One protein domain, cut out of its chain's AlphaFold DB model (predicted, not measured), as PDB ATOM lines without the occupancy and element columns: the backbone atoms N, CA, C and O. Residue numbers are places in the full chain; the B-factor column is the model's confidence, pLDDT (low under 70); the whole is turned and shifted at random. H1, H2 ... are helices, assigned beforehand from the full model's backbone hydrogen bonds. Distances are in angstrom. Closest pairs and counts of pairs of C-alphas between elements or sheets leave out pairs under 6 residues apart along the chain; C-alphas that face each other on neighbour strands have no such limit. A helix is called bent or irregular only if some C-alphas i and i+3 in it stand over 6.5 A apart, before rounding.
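What this domain is: This is residues 163 to 332 of the 374 residues of an uncharacterized protein of Aspergillus nomiae NRRL 13137 (UniProt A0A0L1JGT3). H3, H4 and H5 make an up-and-down bundle, each running against the one before, and the hairpin of H1b and H2 crosses it, packed on H3. Arm H1a turns off past H4, and small H6 follows a long link. The printed part has 170 residues, six named helices, H1 to H6 in order, and no named strand: all helix, compact, radius of gyration of the C-alphas 16.1 A, spans 51 by 46 by 35 A.

How they stand to each other: Start at H1, residues 163 to 193, one helix by its hydrogen bonds but bent, with C-alphas 176 and 179 7.3 A apart; its arms are H1a, up to 176, and H1b, from 179. H1b and H2, residues 203 to 222, form a hairpin; their closest C-alphas, Ile 190 and Trp 204, are 6.8 A apart. Next find the hub, H3, residues 229 to 248: H1b touches it about perpendicular, 75 degrees, closest C-alphas Phe 185 and Ser 242, 5.2 A. H4, residues 256 to 283, forms a hairpin with H3, a shallow tilt of 20 degrees, closest C-alphas Ala 233 and Ala 273, 4.1 A. H5, residues 293 to 309, runs the same way as H3, closest C-alphas His 234 and Ala 299, 3.8 A. H6, residues 323 to 332, is near H4. Every O i to N i+4 pair is within hydrogen-bond range in H1a, H3, H4, H5 and H6, 8 of 11 in H1b, 14 of 16 in H2.

Where its parts are: Find C-alpha 163 at (260.975, 231.676, 192.479); H1a and H1b each measure 20.0 A, H2 27.4 A, H3 28.3 A, H4 41.0 A, H5 24.4 A and H6 14.0 A, ending at C-alpha 332 (230.018, 243.805, 193.434).

The domain as a whole: The printed part has no cut; the link H5 to H6 is long, and residues 311 to 332 are among those under pLDDT 70.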
ATOM      1  N   THR A 163     262.379 231.768 192.913       39.28
ATOM      2  CA  THR A 163     260.975 231.676 192.479       39.28
ATOM      3  C   THR A 163     260.772 232.212 191.066       39.28
ATOM      4  O   THR A 163     260.087 231.567 190.281       39.28
ATOM      5  N   LEU A 164     261.415 233.329 190.705       46.62
ATOM      6  CA  LEU A 164     261.321 233.906 189.356       46.62
ATOM      7  C   LEU A 164     261.961 233.011 188.284       46.62
ATOM      8  O   LEU A 164     261.390 232.828 187.213       46.62
ATOM      9  N   THR A 165     263.115 232.406 188.575       38.09
ATOM     10  CA  THR A 165     263.802 231.502 187.631       38.09
ATOM     11  C   THR A 165     263.081 230.165 187.471       38.09
ATOM     12  O   THR A 165     262.940 229.680 186.350       38.09
ATOM     13  N   HIS A 166     262.557 229.590 188.559       47.34
ATOM     14  CA  HIS A 166     261.764 228.362 188.495       47.34
ATOM     15  C   HIS A 166     260.412 228.589 187.804       47.34
ATOM     16  O   HIS A 166     259.985 227.760 187.006       47.34
ATOM     17  N   GLN A 167     259.750 229.723 188.055       53.50
ATOM     18  CA  GLN A 167     258.495 230.073 187.386       53.50
ATOM     19  C   GLN A 167     258.706 230.373 185.895       53.50
ATOM     20  O   GLN A 167     257.894 229.949 185.077       53.50
ATOM     21  N   SER A 168     259.815 231.017 185.516       57.56
ATOM     22  CA  SER A 168     260.184 231.217 184.105       57.56
ATOM     23  C   SER A 168     260.394 229.883 183.384       57.56
ATOM     24  O   SER A 168     259.782 229.650 182.348       57.56
ATOM     25  N   TYR A 169     261.181 228.969 183.967       58.88
ATOM     26  CA  TYR A 169     261.463 227.661 183.364       58.88
ATOM     27  C   TYR A 169     260.199 226.793 183.209       58.88
ATOM     28  O   TYR A 169     260.009 226.130 182.192       58.88
ATOM     29  N   VAL A 170     259.304 226.817 184.205       61.75
ATOM     30  CA  VAL A 170     258.027 226.084 184.153       61.75
ATOM     31  C   VAL A 170     257.111 226.634 183.056       61.75
ATOM     32  O   VAL A 170     256.470 225.853 182.354       61.75
ATOM     33  N   ASN A 171     257.072 227.954 182.865       76.00
ATOM     34  CA  ASN A 171     256.285 228.555 181.790       76.00
ATOM     35  C   ASN A 171     256.865 228.234 180.403       76.00
ATOM     36  O   ASN A 171     256.094 227.937 179.493       76.00
ATOM     37  N   ASP A 172     258.190 228.188 180.247       80.25
ATOM     38  CA  ASP A 172     258.831 227.828 178.974       80.25
ATOM     39  C   ASP A 172     258.476 226.400 178.528       80.25
ATOM     40  O   ASP A 172     258.130 226.171 177.363       80.25
ATOM     41  N   ASP A 173     258.486 225.440 179.458       84.00
ATOM     42  CA  ASP A 173     258.092 224.054 179.181       84.00
ATOM     43  C   ASP A 173     256.599 223.942 178.810       84.00
ATOM     44  O   ASP A 173     256.239 223.190 177.897       84.00
ATOM     45  N   ILE A 174     255.715 224.708 179.462       89.31
ATOM     46  CA  ILE A 174     254.283 224.744 179.124       89.31
ATOM     47  C   ILE A 174     254.070 225.349 177.730       89.31
ATOM     48  O   ILE A 174     253.380 224.759 176.894       89.31
ATOM     49  N   LEU A 175     254.686 226.501 177.454       88.00
ATOM     50  CA  LEU A 175     254.529 227.228 176.193       88.00
ATOM     51  C   LEU A 175     255.094 226.448 175.002       88.00
ATOM     52  O   LEU A 175     254.503 226.469 173.923       88.00
ATOM     53  N   LYS A 176     256.177 225.689 175.197       88.75
ATOM     54  CA  LYS A 176     256.745 224.807 174.169       88.75
ATOM     55  C   LYS A 176     255.767 223.720 173.713       88.75
ATOM     56  O   LYS A 176     255.714 223.406 172.526       88.75
ATOM     57  N   ASN A 177     254.992 223.157 174.638       88.50
ATOM     58  CA  ASN A 177     254.008 222.109 174.343       88.50
ATOM     59  C   ASN A 177     252.638 222.669 173.927       88.50
ATOM     60  O   ASN A 177     251.797 221.933 173.407       88.50
ATOM     61  N   ALA A 178     252.397 223.965 174.140       91.06
ATOM     62  CA  ALA A 178     251.092 224.582 173.942       91.06
ATOM     63  C   ALA A 178     250.492 224.393 172.532       91.06
ATOM     64  O   ALA A 178     249.301 224.084 172.452       91.06
ATOM     65  N   PRO A 179     251.248 224.494 171.417       90.25
ATOM     66  CA  PRO A 179     250.681 224.279 170.083       90.25
ATOM     67  C   PRO A 179     250.169 222.848 169.863       90.25
ATOM     68  O   PRO A 179     249.096 222.655 169.289       90.25
ATOM     69  N   GLU A 180     250.915 221.841 170.333       90.56
ATOM     70  CA  GLU A 180     250.517 220.430 170.228       90.56
ATOM     71  C   GLU A 180     249.282 220.153 171.090       90.56
ATOM     72  O   GLU A 180     248.325 219.527 170.631       90.56
ATOM     73  N   LEU A 181     249.266 220.688 172.312       91.44
ATOM     74  CA  LEU A 181     248.151 220.546 173.238       91.44
ATOM     75  C   LEU A 181     246.874 221.212 172.714       91.44
ATOM     76  O   LEU A 181     245.817 220.595 172.762       91.44
ATOM     77  N   LEU A 182     246.946 222.419 172.143       91.69
ATOM     78  CA  LEU A 182     245.771 223.081 171.560       91.69
ATOM     79  C   LEU A 182     245.224 222.320 170.344       91.69
ATOM     80  O   LEU A 182     244.008 222.189 170.191       91.69
ATOM     81  N   LYS A 183     246.104 221.752 169.512       89.69
ATOM     82  CA  LYS A 183     245.694 220.864 168.413       89.69
ATOM     83  C   LYS A 183     245.007 219.603 168.942       89.69
ATOM     84  O   LYS A 183     243.992 219.166 168.389       89.69
ATOM     85  N   HIS A 184     245.531 219.022 170.021       89.25
ATOM     86  CA  HIS A 184     244.920 217.872 170.691       89.25
ATOM     87  C   HIS A 184     243.550 218.220 171.281       89.25
ATOM     88  O   HIS A 184     242.599 217.461 171.091       89.25
ATOM     89  N   PHE A 185     243.417 219.391 171.912       88.75
ATOM     90  CA  PHE A 185     242.138 219.886 172.422       88.75
ATOM     91  C   PHE A 185     241.086 219.897 171.317       88.75
ATOM     92  O   PHE A 185     240.002 219.332 171.468       88.75
ATOM     93  N   GLN A 186     241.437 220.495 170.178       88.44
ATOM     94  CA  GLN A 186     240.518 220.659 169.064       88.44
ATOM     95  C   GLN A 186     240.053 219.321 168.481       88.44
ATOM     96  O   GLN A 186     238.878 219.128 168.180       88.44
ATOM     97  N   THR A 187     240.984 218.384 168.324       86.12
ATOM     98  CA  THR A 187     240.736 217.124 167.612       86.12
ATOM     99  C   THR A 187     240.129 216.033 168.488       86.12
ATOM    100  O   THR A 187     239.342 215.234 167.986       86.12
ATOM    101  N   ASN A 188     240.467 215.993 169.780       84.31
ATOM    102  CA  ASN A 188     240.114 214.879 170.662       84.31
ATOM    103  C   ASN A 188     239.216 215.285 171.831       84.31
ATOM    104  O   ASN A 188     238.347 214.502 172.222       84.31
ATOM    105  N   VAL A 189     239.390 216.492 172.371       84.25
ATOM    106  CA  VAL A 189     238.677 216.938 173.575       84.25
ATOM    107  C   VAL A 189     237.332 217.577 173.217       84.25
ATOM    108  O   VAL A 189     236.308 217.165 173.763       84.25
ATOM    109  N   ILE A 190     237.291 218.499 172.245       85.00
ATOM    110  CA  ILE A 190     236.042 219.154 171.805       85.00
ATOM    111  C   ILE A 190     234.964 218.132 171.401       85.00
ATOM    112  O   ILE A 190     233.852 218.238 171.924       85.00
ATOM    113  N   PRO A 191     235.242 217.113 170.557       83.25
ATOM    114  CA  PRO A 191     234.207 216.168 170.129       83.25
ATOM    115  C   PRO A 191     233.591 215.360 171.276       83.25
ATOM    116  O   PRO A 191     232.456 214.909 171.171       83.25
ATOM    117  N   ARG A 192     234.325 215.180 172.382       77.38
ATOM    118  CA  ARG A 192     233.835 214.496 173.590       77.38
ATOM    119  C   ARG A 192     233.022 215.418 174.494       77.38
ATOM    120  O   ARG A 192     232.191 214.939 175.257       77.38
ATOM    121  N   MET A 193     233.259 216.727 174.413       72.94
ATOM    122  CA  MET A 193     232.509 217.744 175.152       72.94
ATOM    123  C   MET A 193     231.198 218.127 174.454       72.94
ATOM    124  O   MET A 193     230.276 218.623 175.101       72.94
ATOM    125  N   THR A 194     231.082 217.890 173.146       68.88
ATOM    126  CA  THR A 194     229.856 218.137 172.380       68.88
ATOM    127  C   THR A 194     228.928 216.921 172.415       68.88
ATOM    128  O   THR A 194     229.207 215.900 171.797       68.88
ATOM    129  N   VAL A 195     227.792 217.041 173.111       61.44
ATOM    130  CA  VAL A 195     226.771 215.974 173.222       61.44
ATOM    131  C   VAL A 195     225.992 215.770 171.914       61.44
ATOM    132  O   VAL A 195     225.437 214.700 171.675       61.44
ATOM    133  N   ILE A 196     225.958 216.784 171.049       64.81
ATOM    134  CA  ILE A 196     225.251 216.756 169.767       64.81
ATOM    135  C   ILE A 196     226.305 216.877 168.663       64.81
ATOM    136  O   ILE A 196     227.089 217.827 168.724       64.81
ATOM    137  N   PRO A 197     226.341 215.966 167.664       57.47
ATOM    138  CA  PRO A 197     227.183 216.129 166.485       57.47
ATOM    139  C   PRO A 197     226.846 217.480 165.865       57.47
ATOM    140  O   PRO A 197     225.704 217.679 165.435       57.47
ATOM    141  N   PRO A 198     227.768 218.447 165.886       55.50
ATOM    142  CA  PRO A 198     227.387 219.785 165.526       55.50
ATOM    143  C   PRO A 198     227.284 219.781 163.997       55.50
ATOM    144  O   PRO A 198     228.243 219.515 163.279       55.50
ATOM    145  N   SER A 199     226.080 220.014 163.476       58.41
ATOM    146  CA  SER A 199     225.877 220.242 162.039       58.41
ATOM    147  C   SER A 199     226.561 221.539 161.565       58.41
ATOM    148  O   SER A 199     226.645 221.791 160.367       58.41
ATOM    149  N   LYS A 200     227.067 222.345 162.513       66.00
ATOM    150  CA  LYS A 200     227.837 223.591 162.370       66.00
ATOM    151  C   LYS A 200     229.134 223.517 163.209       66.00
ATOM    152  O   LYS A 200     229.352 222.541 163.913       66.00
ATOM    153  N   LYS A 201     230.018 224.520 163.138       69.12
ATOM    154  CA  LYS A 201     231.246 224.601 163.968       69.12
ATOM    155  C   LYS A 201     230.881 224.671 165.469       69.12
ATOM    156  O   LYS A 201     229.873 225.279 165.822       69.12
ATOM    157  N   SER A 202     231.667 224.042 166.351       77.38
ATOM    158  CA  SER A 202     231.420 224.057 167.804       77.38
ATOM    159  C   SER A 202     231.728 225.442 168.402       77.38
ATOM    160  O   SER A 202     232.689 226.071 167.958       77.38
ATOM    161  N   PRO A 203     231.025 225.925 169.449       71.81
ATOM    162  CA  PRO A 203     231.391 227.169 170.151       71.81
ATOM    163  C   PRO A 203     232.835 227.166 170.679       71.81
ATOM    164  O   PRO A 203     233.480 228.204 170.836       71.81
ATOM    165  N   TRP A 204     233.377 225.975 170.919       81.31
ATOM    166  CA  TRP A 204     234.784 225.777 171.239       81.31
ATOM    167  C   TRP A 204     235.720 226.151 170.096       81.31
ATOM    168  O   TRP A 204     236.723 226.823 170.328       81.31
ATOM    169  N   ASP A 205     235.365 225.763 168.874       80.44
ATOM    170  CA  ASP A 205     236.134 226.062 167.668       80.44
ATOM    171  C   ASP A 205     236.028 227.537 167.275       80.44
ATOM    172  O   ASP A 205     236.993 228.109 166.780       80.44
ATOM    173  N   ILE A 206     234.861 228.156 167.489       81.38
ATOM    174  CA  ILE A 206     234.589 229.536 167.056       81.38
ATOM    175  C   ILE A 206     235.163 230.555 168.046       81.38
ATOM    176  O   ILE A 206     235.757 231.549 167.634       81.38
ATOM    177  N   VAL A 207     234.994 230.323 169.351       81.19
ATOM    178  CA  VAL A 207     235.291 231.338 170.375       81.19
ATOM    179  C   VAL A 207     236.518 230.969 171.202       81.19
ATOM    180  O   VAL A 207     237.415 231.792 171.389       81.19
ATOM    181  N   ASN A 208     236.587 229.731 171.694       84.19
ATOM    182  CA  ASN A 208     237.560 229.372 172.726       84.19
ATOM    183  C   ASN A 208     238.968 229.156 172.149       84.19
ATOM    184  O   ASN A 208     239.933 229.746 172.640       84.19
ATOM    185  N   ILE A 209     239.086 228.369 171.074       87.88
ATOM    186  CA  ILE A 209     240.373 228.082 170.425       87.88
ATOM    187  C   ILE A 209     241.037 229.352 169.861       87.88
ATOM    188  O   ILE A 209     242.204 229.587 170.188       87.88
ATOM    189  N   PRO A 210     240.351 230.224 169.091       87.75
ATOM    190  CA  PRO A 210     240.974 231.444 168.581       87.75
ATOM    191  C   PRO A 210     241.429 232.389 169.699       87.75
ATOM    192  O   PRO A 210     242.522 232.952 169.626       87.75
ATOM    193  N   ALA A 211     240.640 232.522 170.773       86.94
ATOM    194  CA  ALA A 211     241.015 233.332 171.931       86.94
ATOM    195  C   ALA A 211     242.264 232.785 172.647       86.94
ATOM    196  O   ALA A 211     243.138 233.563 173.051       86.94
ATOM    197  N   ALA A 212     242.381 231.461 172.775       90.31
ATOM    198  CA  ALA A 212     243.551 230.808 173.355       90.31
ATOM    199  C   ALA A 212     244.796 230.980 172.471       90.31
ATOM    200  O   ALA A 212     245.845 231.368 172.977       90.31
ATOM    201  N   LEU A 213     244.674 230.800 171.153       90.00
ATOM    202  CA  LEU A 213     245.776 230.995 170.203       90.00
ATOM    203  C   LEU A 213     246.286 232.437 170.184       90.00
ATOM    204  O   LEU A 213     247.494 232.661 170.195       90.00
ATOM    205  N   LEU A 214     245.386 233.422 170.209       89.19
ATOM    206  CA  LEU A 214     245.779 234.833 170.260       89.19
ATOM    207  C   LEU A 214     246.542 235.135 171.557       89.19
ATOM    208  O   LEU A 214     247.527 235.873 171.562       89.19
ATOM    209  N   THR A 215     246.103 234.532 172.663       90.12
ATOM    210  CA  THR A 215     246.774 234.634 173.963       90.12
ATOM    211  C   THR A 215     248.154 233.977 173.923       90.12
ATOM    212  O   THR A 215     249.127 234.614 174.312       90.12
ATOM    213  N   LEU A 216     248.268 232.769 173.366       89.62
ATOM    214  CA  LEU A 216     249.541 232.071 173.192       89.62
ATOM    215  C   LEU A 216     250.523 232.881 172.335       89.62
ATOM    216  O   LEU A 216     251.666 233.069 172.736       89.62
ATOM    217  N   GLY A 217     250.068 233.427 171.204       87.25
ATOM    218  CA  GLY A 217     250.885 234.296 170.354       87.25
ATOM    219  C   GLY A 217     251.375 235.544 171.093       87.25
ATOM    220  O   GLY A 217     252.525 235.944 170.938       87.25
ATOM    221  N   SER A 218     250.535 236.118 171.957       85.44
ATOM    222  CA  SER A 218     250.900 237.287 172.766       85.44
ATOM    223  C   SER A 218     251.969 236.962 173.814       85.44
ATOM    224  O   SER A 218     252.851 237.784 174.055       85.44
ATOM    225  N   LEU A 219     251.917 235.763 174.403       85.81
ATOM    226  CA  LEU A 219     252.917 235.296 175.365       85.81
ATOM    227  C   LEU A 219     254.235 234.918 174.676       85.81
ATOM    228  O   LEU A 219     255.288 235.357 175.117       85.81
ATOM    229  N   MET A 220     254.184 234.173 173.567       83.56
ATOM    230  CA  MET A 220     255.388 233.680 172.884       83.56
ATOM    231  C   MET A 220     256.146 234.760 172.105       83.56
ATOM    232  O   MET A 220     257.371 234.735 172.073       83.56
ATOM    233  N   ILE A 221     255.441 235.674 171.428       74.88
ATOM    234  CA  ILE A 221     256.071 236.641 170.509       74.88
ATOM    235  C   ILE A 221     256.421 237.937 171.230       74.88
ATOM    236  O   ILE A 221     257.461 238.532 170.964       74.88
ATOM    237  N   MET A 222     255.533 238.405 172.107       63.12
ATOM    238  CA  MET A 222     255.627 239.760 172.645       63.12
ATOM    239  C   MET A 222     256.058 239.804 174.113       63.12
ATOM    240  O   MET A 222     256.274 240.899 174.624       63.12
ATOM    241  N   ASN A 223     256.158 238.648 174.790       64.56
ATOM    242  CA  ASN A 223     256.362 238.534 176.241       64.56
ATOM    243  C   ASN A 223     255.538 239.586 177.020       64.56
ATOM    244  O   ASN A 223     256.012 240.227 177.957       64.56
ATOM    245  N   CYS A 224     254.327 239.862 176.518       58.03
ATOM    246  CA  CYS A 224     253.630 241.114 176.782       58.03
ATOM    247  C   CYS A 224     252.901 241.058 178.127       58.03
ATOM    248  O   CYS A 224     251.956 240.285 178.286       58.03
ATOM    249  N   GLU A 225     253.220 241.987 179.030       59.50
ATOM    250  CA  GLU A 225     252.488 242.231 180.290       59.50
ATOM    251  C   GLU A 225     251.035 242.718 180.089       59.50
ATOM    252  O   GLU A 225     250.306 242.973 181.047       59.50
ATOM    253  N   THR A 226     250.587 242.901 178.844       69.00
ATOM    254  CA  THR A 226     249.261 243.446 178.522       69.00
ATOM    255  C   THR A 226     248.171 242.384 178.404       69.00
ATOM    256  O   THR A 226     247.004 242.730 178.208       69.00
ATOM    257  N   VAL A 227     248.519 241.098 178.468       83.94
ATOM    258  CA  VAL A 227     247.527 240.019 178.465       83.94
ATOM    259  C   VAL A 227     246.866 239.963 179.837       83.94
ATOM    260  O   VAL A 227     247.544 239.823 180.848       83.94
ATOM    261  N   THR A 228     245.537 240.048 179.871       87.38
ATOM    262  CA  THR A 228     244.791 239.926 181.127       87.38
ATOM    263  C   THR A 228     244.963 238.538 181.732       87.38
ATOM    264  O   THR A 228     245.012 237.523 181.024       87.38
ATOM    265  N   HIS A 229     244.973 238.476 183.056       89.69
ATOM    266  CA  HIS A 229     245.076 237.222 183.784       89.69
ATOM    267  C   HIS A 229     243.891 236.295 183.490       89.69
ATOM    268  O   HIS A 229     244.075 235.085 183.412       89.69
ATOM    269  N   ALA A 230     242.697 236.827 183.196       91.19
ATOM    270  CA  ALA A 230     241.577 236.011 182.709       91.19
ATOM    271  C   ALA A 230     241.927 235.206 181.443       91.19
ATOM    272  O   ALA A 230     241.599 234.024 181.333       91.19
ATOM    273  N   ARG A 231     242.611 235.833 180.481       90.50
ATOM    274  CA  ARG A 231     242.971 235.192 179.211       90.50
ATOM    275  C   ARG A 231     244.097 234.182 179.384       90.50
ATOM    276  O   ARG A 231     244.031 233.109 178.788       90.50
ATOM    277  N   GLN A 232     245.084 234.488 180.226       92.00
ATOM    278  CA  GLN A 232     246.124 233.525 180.608       92.00
ATOM    279  C   GLN A 232     245.509 232.308 181.308       92.00
ATOM    280  O   GLN A 232     245.789 231.176 180.924       92.00
ATOM    281  N   ALA A 233     244.596 232.527 182.261       93.75
ATOM    282  CA  ALA A 233     243.883 231.451 182.944       93.75
ATOM    283  C   ALA A 233     243.084 230.572 181.973       93.75
ATOM    284  O   ALA A 233     243.089 229.350 182.105       93.75
ATOM    285  N   HIS A 234     242.434 231.185 180.980       93.81
ATOM    286  CA  HIS A 234     241.729 230.455 179.932       93.81
ATOM    287  C   HIS A 234     242.680 229.601 179.085       93.81
ATOM    288  O   HIS A 234     242.422 228.416 178.908       93.81
ATOM    289  N   LEU A 235     243.803 230.152 178.615       94.38
ATOM    290  CA  LEU A 235     244.793 229.374 177.867       94.38
ATOM    291  C   LEU A 235     245.277 228.165 178.681       94.38
ATOM    292  O   LEU A 235     245.184 227.031 178.213       94.38
ATOM    293  N   TYR A 236     245.749 228.393 179.907       94.75
ATOM    294  CA  TYR A 236     246.298 227.327 180.741       94.75
ATOM    295  C   TYR A 236     245.265 226.257 181.106       94.75
ATOM    296  O   TYR A 236     245.618 225.081 181.190       94.75
ATOM    297  N   SER A 237     243.984 226.609 181.258       94.44
ATOM    298  CA  SER A 237     242.944 225.614 181.537       94.44
ATOM    299  C   SER A 237     242.679 224.686 180.344       94.44
ATOM    300  O   SER A 237     242.506 223.481 180.545       94.44
ATOM    301  N   LEU A 238     242.739 225.188 179.103       94.12
ATOM    302  CA  LEU A 238     242.646 224.343 177.902       94.12
ATOM    303  C   LEU A 238     243.869 223.429 177.747       94.12
ATOM    304  O   LEU A 238     243.729 222.251 177.400       94.12
ATOM    305  N   LEU A 239     245.067 223.948 178.035       94.19
ATOM    306  CA  LEU A 239     246.298 223.155 178.027       94.19
ATOM    307  C   LEU A 239     246.236 222.027 179.063       94.19
ATOM    308  O   LEU A 239     246.535 220.880 178.731       94.19
ATOM    309  N   ALA A 240     245.752 222.324 180.273       93.62
ATOM    310  CA  ALA A 240     245.551 221.332 181.325       93.62
ATOM    311  C   ALA A 240     244.571 220.228 180.892       93.62
ATOM    312  O   ALA A 240     244.874 219.045 181.045       93.62
ATOM    313  N   CYS A 241     243.427 220.595 180.296       92.19
ATOM    314  CA  CYS A 241     242.446 219.635 179.768       92.19
ATOM    315  C   CYS A 241     243.043 218.711 178.697       92.19
ATOM    316  O   CYS A 241     242.735 217.524 178.637       92.19
ATOM    317  N   SER A 242     243.908 219.254 177.846       92.69
ATOM    318  CA  SER A 242     244.540 218.493 176.766       92.69
ATOM    319  C   SER A 242     245.592 217.530 177.298       92.69
ATOM    320  O   SER A 242     245.630 216.367 176.907       92.69
ATOM    321  N   ALA A 243     246.428 218.008 178.220       92.00
ATOM    322  CA  ALA A 243     247.481 217.212 178.828       92.00
ATOM    323  C   ALA A 243     246.896 216.055 179.655       92.00
ATOM    324  O   ALA A 243     247.374 214.925 179.554       92.00
ATOM    325  N   ILE A 244     245.807 216.286 180.398       90.88
ATOM    326  CA  ILE A 244     245.166 215.209 181.162       90.88
ATOM    327  C   ILE A 244     244.473 214.184 180.260       90.88
ATOM    328  O   ILE A 244     244.544 212.986 180.531       90.88
ATOM    329  N   ASP A 245     243.874 214.612 179.144       89.56
ATOM    330  CA  ASP A 245     243.306 213.680 178.166       89.56
ATOM    331  C   ASP A 245     244.394 212.800 177.522       89.56
ATOM    332  O   ASP A 245     244.206 211.589 177.383       89.56
ATOM    333  N   LEU A 246     245.571 213.368 177.219       89.25
ATOM    334  CA  LEU A 246     246.742 212.619 176.736       89.25
ATOM    335  C   LEU A 246     247.285 211.621 177.769       89.25
ATOM    336  O   LEU A 246     247.709 210.523 177.400       89.25
ATOM    337  N   ALA A 247     247.274 211.980 179.054       88.38
ATOM    338  CA  ALA A 247     247.661 211.081 180.137       88.38
ATOM    339  C   ALA A 247     246.699 209.889 180.284       88.38
ATOM    340  O   ALA A 247     247.131 208.747 180.497       88.38
ATOM    341  N   MET A 248     245.396 210.151 180.144       84.12
ATOM    342  CA  MET A 248     244.336 209.150 180.292       84.12
ATOM    343  C   MET A 248     244.221 208.219 179.096       84.12
ATOM    344  O   MET A 248     243.991 207.019 179.268       84.12
ATOM    345  N   ASN A 249     244.456 208.743 177.897       78.38
ATOM    346  CA  ASN A 249     244.401 208.002 176.648       78.38
ATOM    347  C   ASN A 249     245.799 207.898 176.016       78.38
ATOM    348  O   ASN A 249     246.000 208.405 174.907       78.38
ATOM    349  N   PRO A 250     246.785 207.245 176.667       68.38
ATOM    350  CA  PRO A 250     248.084 207.071 176.045       68.38
ATOM    351  C   PRO A 250     247.882 206.237 174.780       68.38
ATOM    352  O   PRO A 250     247.341 205.129 174.821       68.38
ATOM    353  N   SER A 251     248.295 206.780 173.633       63.72
ATOM    354  CA  SER A 251     248.373 206.010 172.392       63.72
ATOM    355  C   SER A 251     249.126 204.706 172.663       63.72
ATOM    356  O   SER A 251     250.075 204.710 173.446       63.72
ATOM    357  N   LYS A 252     248.730 203.616 171.995       56.22
ATOM    358  CA  LYS A 252     249.179 202.233 172.258       56.22
ATOM    359  C   LYS A 252     250.709 202.021 172.316       56.22
ATOM    360  O   LYS A 252     251.130 201.001 172.846       56.22
ATOM    361  N   ASP A 253     251.507 202.982 171.848       51.78
ATOM    362  CA  ASP A 253     252.979 202.973 171.836       51.78
ATOM    363  C   ASP A 253     253.680 203.776 172.957       51.78
ATOM    364  O   ASP A 253     254.908 203.852 172.970       51.78
ATOM    365  N   LYS A 254     252.967 204.410 173.902       56.75
ATOM    366  CA  LYS A 254     253.609 205.293 174.902       56.75
ATOM    367  C   LYS A 254     253.869 204.598 176.249       56.75
ATOM    368  O   LYS A 254     252.955 204.144 176.931       56.75
ATOM    369  N   THR A 255     255.144 204.569 176.646       59.91
ATOM    370  CA  THR A 255     255.671 204.081 177.938       59.91
ATOM    371  C   THR A 255     255.043 204.812 179.134       59.91
ATOM    372  O   THR A 255     254.687 205.985 179.025       59.91
ATOM    373  N   ARG A 256     254.985 204.165 180.313       62.12
ATOM    374  CA  ARG A 256     254.508 204.742 181.594       62.12
ATOM    375  C   ARG A 256     255.067 206.144 181.886       62.12
ATOM    376  O   ARG A 256     254.320 207.020 182.301       62.12
ATOM    377  N   SER A 257     256.340 206.373 181.562       67.19
ATOM    378  CA  SER A 257     257.026 207.662 181.719       67.19
ATOM    379  C   SER A 257     256.395 208.804 180.913       67.19
ATOM    380  O   SER A 257     256.472 209.957 181.323       67.19
ATOM    381  N   SER A 258     255.736 208.510 179.786       80.50
ATOM    382  CA  SER A 258     255.012 209.529 179.020       80.50
ATOM    383  C   SER A 258     253.703 209.926 179.693       80.50
ATOM    384  O   SER A 258     253.323 211.084 179.572       80.50
ATOM    385  N   ARG A 259     253.009 209.006 180.376       85.00
ATOM    386  CA  ARG A 259     251.787 209.340 181.122       85.00
ATOM    387  C   ARG A 259     252.114 210.283 182.276       85.00
ATOM    388  O   ARG A 259     251.520 211.346 182.358       85.00
ATOM    389  N   GLU A 260     253.096 209.915 183.096       86.75
ATOM    390  CA  GLU A 260     253.526 210.704 184.260       86.75
ATOM    391  C   GLU A 260     253.975 212.121 183.858       86.75
ATOM    392  O   GLU A 260     253.696 213.090 184.562       86.75
ATOM    393  N   TYR A 261     254.616 212.259 182.691       89.44
ATOM    394  CA  TYR A 261     254.963 213.563 182.123       89.44
ATOM    395  C   TYR A 261     253.728 214.432 181.846       89.44
ATOM    396  O   TYR A 261     253.676 215.577 182.294       89.44
ATOM    397  N   TRP A 262     252.732 213.893 181.136       90.56
ATOM    398  CA  TRP A 262     251.518 214.639 180.798       90.56
ATOM    399  C   TRP A 262     250.661 214.944 182.027       90.56
ATOM    400  O   TRP A 262     250.110 216.035 182.107       90.56
ATOM    401  N   GLU A 263     250.598 214.037 183.007       90.38
ATOM    402  CA  GLU A 263     249.933 214.287 184.293       90.38
ATOM    403  C   GLU A 263     250.579 215.469 185.019       90.38
ATOM    404  O   GLU A 263     249.892 216.431 185.364       90.38
ATOM    405  N   LYS A 264     251.911 215.458 185.156       90.69
ATOM    406  CA  LYS A 264     252.652 216.554 185.791       90.69
ATOM    407  C   LYS A 264     252.467 217.879 185.047       90.69
ATOM    408  O   LYS A 264     252.266 218.912 185.681       90.69
ATOM    409  N   LEU A 265     252.518 217.862 183.714       91.50
ATOM    410  CA  LEU A 265     252.308 219.064 182.905       91.50
ATOM    411  C   LEU A 265     250.880 219.605 183.067       91.50
ATOM    412  O   LEU A 265     250.681 220.817 183.150       91.50
ATOM    413  N   ALA A 266     249.888 218.718 183.154       91.81
ATOM    414  CA  ALA A 266     248.497 219.095 183.358       91.81
ATOM    415  C   ALA A 266     248.279 219.747 184.734       91.81
ATOM    416  O   ALA A 266     247.616 220.780 184.825       91.81
ATOM    417  N   GLU A 267     248.886 219.194 185.789       91.94
ATOM    418  CA  GLU A 267     248.873 219.775 187.137       91.94
ATOM    419  C   GLU A 267     249.523 221.164 187.171       91.94
ATOM    420  O   GLU A 267     248.972 222.088 187.774       91.94
ATOM    421  N   GLN A 268     250.658 221.335 186.488       92.19
ATOM    422  CA  GLN A 268     251.337 222.627 186.369       92.19
ATOM    423  C   GLN A 268     250.467 223.661 185.648       92.19
ATOM    424  O   GLN A 268     250.254 224.755 186.170       92.19
ATOM    425  N   CYS A 269     249.891 223.299 184.496       93.06
ATOM    426  CA  CYS A 269     248.974 224.172 183.761       93.06
ATOM    427  C   CYS A 269     247.761 224.557 184.620       93.06
ATOM    428  O   CYS A 269     247.351 225.716 184.651       93.06
ATOM    429  N   TYR A 270     247.194 223.606 185.363       93.56
ATOM    430  CA  TYR A 270     246.062 223.880 186.240       93.56
ATOM    431  C   TYR A 270     246.429 224.800 187.414       93.56
ATOM    432  O   TYR A 270     245.638 225.671 187.788       93.56
ATOM    433  N   ALA A 271     247.628 224.650 187.983       92.62
ATOM    434  CA  ALA A 271     248.133 225.534 189.029       92.62
ATOM    435  C   ALA A 271     248.303 226.978 188.524       92.62
ATOM    436  O   ALA A 271     247.853 227.907 189.201       92.62
ATOM    437  N   GLU A 272     248.857 227.167 187.324       92.12
ATOM    438  CA  GLU A 272     248.972 228.487 186.687       92.12
ATOM    439  C   GLU A 272     247.595 229.082 186.368       92.12
ATOM    440  O   GLU A 272     247.315 230.233 186.711       92.12
ATOM    441  N   ALA A 273     246.669 228.281 185.828       93.62
ATOM    442  CA  ALA A 273     245.291 228.718 185.594       93.62
ATOM    443  C   ALA A 273     244.616 229.203 186.889       93.62
ATOM    444  O   ALA A 273     243.968 230.252 186.913       93.62
ATOM    445  N   LYS A 274     244.815 228.471 187.991       92.25
ATOM    446  CA  LYS A 274     244.294 228.814 189.320       92.25
ATOM    447  C   LYS A 274     244.932 230.080 189.893       92.25
ATOM    448  O   LYS A 274     244.245 230.846 190.566       92.25
ATOM    449  N   SER A 275     246.222 230.296 189.656       92.38
ATOM    450  CA  SER A 275     246.915 231.526 190.046       92.38
ATOM    451  C   SER A 275     246.321 232.726 189.306       92.38
ATOM    452  O   SER A 275     245.798 233.653 189.924       92.38
ATOM    453  N   HIS A 276     246.271 232.649 187.976       91.88
ATOM    454  CA  HIS A 276     245.782 233.731 187.132       91.88
ATOM    455  C   HIS A 276     244.299 234.053 187.341       91.88
ATOM    456  O   HIS A 276     243.931 235.226 187.386       91.88
ATOM    457  N   ILE A 277     243.430 233.055 187.542       92.44
ATOM    458  CA  ILE A 277     242.008 233.342 187.780       92.44
ATOM    459  C   ILE A 277     241.782 234.044 189.123       92.44
ATOM    460  O   ILE A 277     240.912 234.905 189.218       92.44
ATOM    461  N   ARG A 278     242.587 233.740 190.152       90.56
ATOM    462  CA  ARG A 278     242.517 234.438 191.445       90.56
ATOM    463  C   ARG A 278     242.879 235.906 191.294       90.56
ATOM    464  O   ARG A 278     242.111 236.748 191.743       90.56
ATOM    465  N   ILE A 279     243.989 236.188 190.609       88.25
ATOM    466  CA  ILE A 279     244.431 237.560 190.342       88.25
ATOM    467  C   ILE A 279     243.380 238.295 189.501       88.25
ATOM    468  O   ILE A 279     243.005 239.423 189.813       88.25
ATOM    469  N   SER A 280     242.823 237.639 188.480       89.12
ATOM    470  CA  SER A 280     241.774 238.237 187.652       89.12
ATOM    471  C   SER A 280     240.538 238.631 188.463       89.12
ATOM    472  O   SER A 280     239.996 239.724 188.298       89.12
ATOM    473  N   LEU A 281     240.094 237.770 189.379       86.62
ATOM    474  CA  LEU A 281     238.925 238.052 190.208       86.62
ATOM    475  C   LEU A 281     239.193 239.167 191.230       86.62
ATOM    476  O   LEU A 281     238.295 239.981 191.466       86.62
ATOM    477  N   SER A 282     240.404 239.255 191.791       84.12
ATOM    478  CA  SER A 282     240.761 240.292 192.768       84.12
ATOM    479  C   SER A 282     241.069 241.651 192.134       84.12
ATOM    480  O   SER A 282     240.645 242.680 192.658       84.12
ATOM    481  N   GLU A 283     241.781 241.677 191.009       79.94
ATOM    482  CA  GLU A 283     242.368 242.901 190.443       79.94
ATOM    483  C   GLU A 283     241.660 243.374 189.165       79.94
ATOM    484  O   GLU A 283     241.545 244.578 188.912       79.94
ATOM    485  N   GLU A 284     241.102 242.452 188.376       80.00
ATOM    486  CA  GLU A 284     240.556 242.746 187.045       80.00
ATOM    487  C   GLU A 284     239.019 242.876 187.021       80.00
ATOM    488  O   GLU A 284     238.428 243.104 185.966       80.00
ATOM    489  N   THR A 285     238.341 242.800 188.171       70.88
ATOM    490  CA  THR A 285     236.868 242.932 188.254       70.88
ATOM    491  C   THR A 285     236.400 244.400 188.297       70.88
ATOM    492  O   THR A 285     235.296 244.734 187.844       70.88
ATOM    493  N   GLY A 286     237.244 245.306 188.805       63.88
ATOM    494  CA  GLY A 286     236.923 246.731 188.984       63.88
ATOM    495  C   GLY A 286     238.037 247.722 188.631       63.88
ATOM    496  O   GLY A 286     237.807 248.923 188.752       63.88
ATOM    497  N   GLY A 287     239.213 247.244 188.212       64.56
ATOM    498  CA  GLY A 287     240.381 248.074 187.910       64.56
ATOM    499  C   GLY A 287     240.427 248.641 186.480       64.56
ATOM    500  O   GLY A 287     239.572 248.327 185.650       64.56
ATOM    501  N   PRO A 288     241.451 249.459 186.159       52.97
ATOM    502  CA  PRO A 288     241.669 250.013 184.816       52.97
ATOM    503  C   PRO A 288     241.989 248.934 183.765       52.97
ATOM    504  O   PRO A 288     241.692 249.117 182.589       52.97
ATOM    505  N   ARG A 289     242.531 247.782 184.188       62.16
ATOM    506  CA  ARG A 289     242.721 246.569 183.372       62.16
ATOM    507  C   ARG A 289     241.575 245.585 183.592       62.16
ATOM    508  O   ARG A 289     241.775 244.460 184.033       62.16
ATOM    509  N   LYS A 290     240.345 246.042 183.360       73.75
ATOM    510  CA  LYS A 290     239.166 245.216 183.606       73.75
ATOM    511  C   LYS A 290     239.132 244.032 182.634       73.75
ATOM    512  O   LYS A 290     239.028 244.232 181.424       73.75
ATOM    513  N   ALA A 291     239.155 242.814 183.158       76.75
ATOM    514  CA  ALA A 291     238.915 241.624 182.360       76.75
ATOM    515  C   ALA A 291     237.450 241.584 181.925       76.75
ATOM    516  O   ALA A 291     236.538 242.005 182.649       76.75
ATOM    517  N   LYS A 292     237.199 241.068 180.722       78.94
ATOM    518  CA  LYS A 292     235.825 240.820 180.301       78.94
ATOM    519  C   LYS A 292     235.294 239.637 181.117       78.94
ATOM    520  O   LYS A 292     235.955 238.609 181.219       78.94
ATOM    521  N   LEU A 293     234.073 239.761 181.646       83.25
ATOM    522  CA  LEU A 293     233.403 238.678 182.384       83.25
ATOM    523  C   LEU A 293     233.356 237.382 181.556       83.25
ATOM    524  O   LEU A 293     233.511 236.297 182.105       83.25
ATOM    525  N   LYS A 294     233.215 237.498 180.227       83.38
ATOM    526  CA  LYS A 294     233.256 236.345 179.320       83.38
ATOM    527  C   LYS A 294     234.573 235.571 179.402       83.38
ATOM    528  O   LYS A 294     234.540 234.349 179.430       83.38
ATOM    529  N   ASP A 295     235.709 236.257 179.527       84.62
ATOM    530  CA  ASP A 295     237.024 235.612 179.594       84.62
ATOM    531  C   ASP A 295     237.208 234.880 180.930       84.62
ATOM    532  O   ASP A 295     237.708 233.759 180.963       84.62
ATOM    533  N   GLN A 296     236.724 235.473 182.027       87.69
ATOM    534  CA  GLN A 296     236.722 234.839 183.350       87.69
ATOM    535  C   GLN A 296     235.820 233.597 183.384       87.69
ATOM    536  O   GLN A 296     236.203 232.567 183.936       87.69
ATOM    537  N   LEU A 297     234.639 233.666 182.759       87.50
ATOM    538  CA  LEU A 297     233.728 232.525 182.650       87.50
ATOM    539  C   LEU A 297     234.307 231.407 181.776       87.50
ATOM    540  O   LEU A 297     234.220 230.247 182.169       87.50
ATOM    541  N   MET A 298     234.938 231.735 180.642       89.12
ATOM    542  CA  MET A 298     235.626 230.746 179.800       89.12
ATOM    543  C   MET A 298     236.754 230.046 180.568       89.12
ATOM    544  O   MET A 298     236.855 228.819 180.539       89.12
ATOM    545  N   ALA A 299     237.558 230.805 181.319       90.81
ATOM    546  CA  ALA A 299     238.617 230.245 182.150       90.81
ATOM    547  C   ALA A 299     238.072 229.277 183.211       90.81
ATOM    548  O   ALA A 299     238.535 228.137 183.292       90.81
ATOM    549  N   LEU A 300     237.061 229.701 183.977       91.12
ATOM    550  CA  LEU A 300     236.413 228.870 184.996       91.12
ATOM    551  C   LEU A 300     235.791 227.610 184.397       91.12
ATOM    552  O   LEU A 300     235.939 226.528 184.958       91.12
ATOM    553  N   TYR A 301     235.131 227.738 183.248       89.44
ATOM    554  CA  TYR A 301     234.548 226.602 182.554       89.44
ATOM    555  C   TYR A 301     235.631 225.577 182.175       89.44
ATOM    556  O   TYR A 301     235.497 224.399 182.503       89.44
ATOM    557  N   GLY A 302     236.749 226.009 181.579       88.19
ATOM    558  CA  GLY A 302     237.872 225.116 181.265       88.19
ATOM    559  C   GLY A 302     238.475 224.446 182.508       88.19
ATOM    560  O   GLY A 302     238.794 223.260 182.487       88.19
ATOM    561  N   MET A 303     238.565 225.163 183.631       91.00
ATOM    562  CA  MET A 303     239.033 224.589 184.897       91.00
ATOM    563  C   MET A 303     238.081 223.518 185.443       91.00
ATOM    564  O   MET A 303     238.539 222.480 185.917       91.00
ATOM    565  N   ILE A 304     236.766 223.732 185.349       90.56
ATOM    566  CA  ILE A 304     235.764 222.729 185.733       90.56
ATOM    567  C   ILE A 304     235.918 221.479 184.863       90.56
ATOM    568  O   ILE A 304     235.984 220.370 185.394       90.56
ATOM    569  N   GLN A 305     236.068 221.643 183.548       86.94
ATOM    570  CA  GLN A 305     236.293 220.512 182.645       86.94
ATOM    571  C   GLN A 305     237.547 219.718 183.004       86.94
ATOM    572  O   GLN A 305     237.506 218.488 183.013       86.94
ATOM    573  N   PHE A 306     238.636 220.401 183.364       87.50
ATOM    574  CA  PHE A 306     239.834 219.734 183.860       87.50
ATOM    575  C   PHE A 306     239.534 218.899 185.107       87.50
ATOM    576  O   PHE A 306     239.910 217.734 185.157       87.50
ATOM    577  N   THR A 307     238.810 219.444 186.093       88.00
ATOM    578  CA  THR A 307     238.471 218.687 187.313       88.00
ATOM    579  C   THR A 307     237.584 217.471 187.049       88.00
ATOM    580  O   THR A 307     237.687 216.486 187.772       88.00
ATOM    581  N   ILE A 308     236.741 217.520 186.013       85.75
ATOM    582  CA  ILE A 308     235.904 216.392 185.587       85.75
ATOM    583  C   ILE A 308     236.746 215.327 184.867       85.75
ATOM    584  O   ILE A 308     236.509 214.135 185.050       85.75
ATOM    585  N   GLY A 309     237.715 215.745 184.049       76.38
ATOM    586  CA  GLY A 309     238.599 214.841 183.308       76.38
ATOM    587  C   GLY A 309     239.759 214.271 184.131       76.38
ATOM    588  O   GLY A 309     240.309 213.229 183.775       76.38
ATOM    589  N   ALA A 310     240.141 214.936 185.222       79.44
ATOM    590  CA  ALA A 310     241.250 214.530 186.068       79.44
ATOM    591  C   ALA A 310     240.890 213.332 186.962       79.44
ATOM    592  O   ALA A 310     239.781 213.244 187.496       79.44
ATOM    593  N   PRO A 311     241.837 212.405 187.185       68.62
ATOM    594  CA  PRO A 311     241.636 211.311 188.116       68.62
ATOM    595  C   PRO A 311     241.538 211.893 189.529       68.62
ATOM    596  O   PRO A 311     242.241 212.843 189.874       68.62
ATOM    597  N   HIS A 312     240.698 211.299 190.376       59.25
ATOM    598  CA  HIS A 312     240.406 211.803 191.726       59.25
ATOM    599  C   HIS A 312     241.657 211.999 192.613       59.25
ATOM    600  O   HIS A 312     241.612 212.746 193.584       59.25
ATOM    601  N   SER A 313     242.784 211.367 192.264       53.19
ATOM    602  CA  SER A 313     244.084 211.502 192.929       53.19
ATOM    603  C   SER A 313     244.890 212.755 192.553       53.19
ATOM    604  O   SER A 313     245.775 213.123 193.316       53.19
ATOM    605  N   ALA A 314     244.612 213.398 191.411       50.50
ATOM    606  CA  ALA A 314     245.308 214.608 190.940       50.50
ATOM    607  C   ALA A 314     244.546 215.905 191.280       50.50
ATOM    608  O   ALA A 314     245.043 217.018 191.103       50.50
ATOM    609  N   ILE A 315     243.317 215.780 191.790       54.31
ATOM    610  CA  ILE A 315     242.513 216.923 192.206       54.31
ATOM    611  C   ILE A 315     243.036 217.385 193.564       54.31
ATOM    612  O   ILE A 315     242.577 216.937 194.613       54.31
ATOM    613  N   THR A 316     243.972 218.338 193.565       48.31
ATOM    614  CA  THR A 316     244.063 219.227 194.728       48.31
ATOM    615  C   THR A 316     242.687 219.876 194.869       48.31
ATOM    616  O   THR A 316     242.214 220.478 193.894       48.31
ATOM    617  N   PRO A 317     241.998 219.733 196.017       45.12
ATOM    618  CA  PRO A 317     240.712 220.371 196.198       45.12
ATOM    619  C   PRO A 317     240.867 221.840 195.829       45.12
ATOM    620  O   PRO A 317     241.805 222.520 196.271       45.12
ATOM    621  N   PHE A 318     239.965 222.346 194.991       42.78
ATOM    622  CA  PHE A 318     239.686 223.769 195.046       42.78
ATOM    623  C   PHE A 318     239.418 224.037 196.531       42.78
ATOM    624  O   PHE A 318     238.507 223.401 197.070       42.78
ATOM    625  N   PRO A 319     240.222 224.852 197.250       41.19
ATOM    626  CA  PRO A 319     239.741 225.330 198.531       41.19
ATOM    627  C   PRO A 319     238.403 225.961 198.185       41.19
ATOM    628  O   PRO A 319     238.353 226.770 197.251       41.19
ATOM    629  N   ALA A 320     237.338 225.442 198.805       36.72
ATOM    630  CA  ALA A 320     235.983 225.911 198.593       36.72
ATOM    631  C   ALA A 320     236.071 227.425 198.476       36.72
ATOM    632  O   ALA A 320     236.651 228.042 199.373       36.72
ATOM    633  N   ILE A 321     235.636 227.963 197.329       44.12
ATOM    634  CA  ILE A 321     235.543 229.402 197.089       44.12
ATOM    635  C   ILE A 321     235.025 229.959 198.406       44.12
ATOM    636  O   ILE A 321     233.931 229.558 198.826       44.12
ATOM    637  N   SER A 322     235.867 230.705 199.135       35.38
ATOM    638  CA  SER A 322     235.500 231.080 200.495       35.38
ATOM    639  C   SER A 322     234.161 231.788 200.373       35.38
ATOM    640  O   SER A 322     233.894 232.459 199.371       35.38
ATOM    641  N   THR A 323     233.279 231.654 201.359       39.72
ATOM    642  CA  THR A 323     232.035 232.439 201.336       39.72
ATOM    643  C   THR A 323     232.313 233.943 201.177       39.72
ATOM    644  O   THR A 323     231.438 234.677 200.726       39.72
ATOM    645  N   ASP A 324     233.547 234.383 201.439       40.19
ATOM    646  CA  ASP A 324     234.064 235.715 201.142       40.19
ATOM    647  C   ASP A 324     234.330 235.969 199.644       40.19
ATOM    648  O   ASP A 324     233.936 237.017 199.142       40.19
ATOM    649  N   ASP A 325     234.859 235.005 198.887       39.38
ATOM    650  CA  ASP A 325     235.064 235.107 197.432       39.38
ATOM    651  C   ASP A 325     233.719 235.098 196.667       39.38
ATOM    652  O   ASP A 325     233.522 235.842 195.703       39.38
ATOM    653  N   VAL A 326     232.731 234.322 197.142       41.41
ATOM    654  CA  VAL A 326     231.350 234.363 196.607       41.41
ATOM    655  C   VAL A 326     230.648 235.673 196.987       41.41
ATOM    656  O   VAL A 326     229.849 236.199 196.209       41.41
ATOM    657  N   LYS A 327     230.941 236.244 198.164       37.59
ATOM    658  CA  LYS A 327     230.444 237.573 198.558       37.59
ATOM    659  C   LYS A 327     231.072 238.694 197.740       37.59
ATOM    660  O   LYS A 327     230.361 239.655 197.472       37.59
ATOM    661  N   VAL A 328     232.325 238.579 197.296       47.81
ATOM    662  CA  VAL A 328     232.909 239.505 196.308       47.81
ATOM    663  C   VAL A 328     232.095 239.438 195.012       47.81
ATOM    664  O   VAL A 328     231.629 240.467 194.527       47.81
ATOM    665  N   PHE A 329     231.776 238.235 194.524       38.97
ATOM    666  CA  PHE A 329     230.935 238.057 193.334       38.97
ATOM    667  C   PHE A 329     229.501 238.612 193.520       38.97
ATOM    668  O   PHE A 329     229.005 239.372 192.696       38.97
ATOM    669  N   SER A 330     228.825 238.319 194.635       43.44
ATOM    670  CA  SER A 330     227.447 238.776 194.916       43.44
ATOM    671  C   SER A 330     227.353 240.269 195.291       43.44
ATOM    672  O   SER A 330     226.412 240.972 194.904       43.44
ATOM    673  N   GLY A 331     228.344 240.783 196.020       40.91
ATOM    674  CA  GLY A 331     228.411 242.154 196.524       40.91
ATOM    675  C   GLY A 331     228.742 243.182 195.443       40.91
ATOM    676  O   GLY A 331     228.099 244.234 195.390       40.91
ATOM    677  N   GLN A 332     229.665 242.877 194.519       48.72
ATOM    678  CA  GLN A 332     230.018 243.805 193.434       48.72
ATOM    679  C   GLN A 332     228.870 244.005 192.430       48.72
ATOM    680  O   GLN A 332     228.693 245.110 191.909       48.72
TER     681      GLN A 332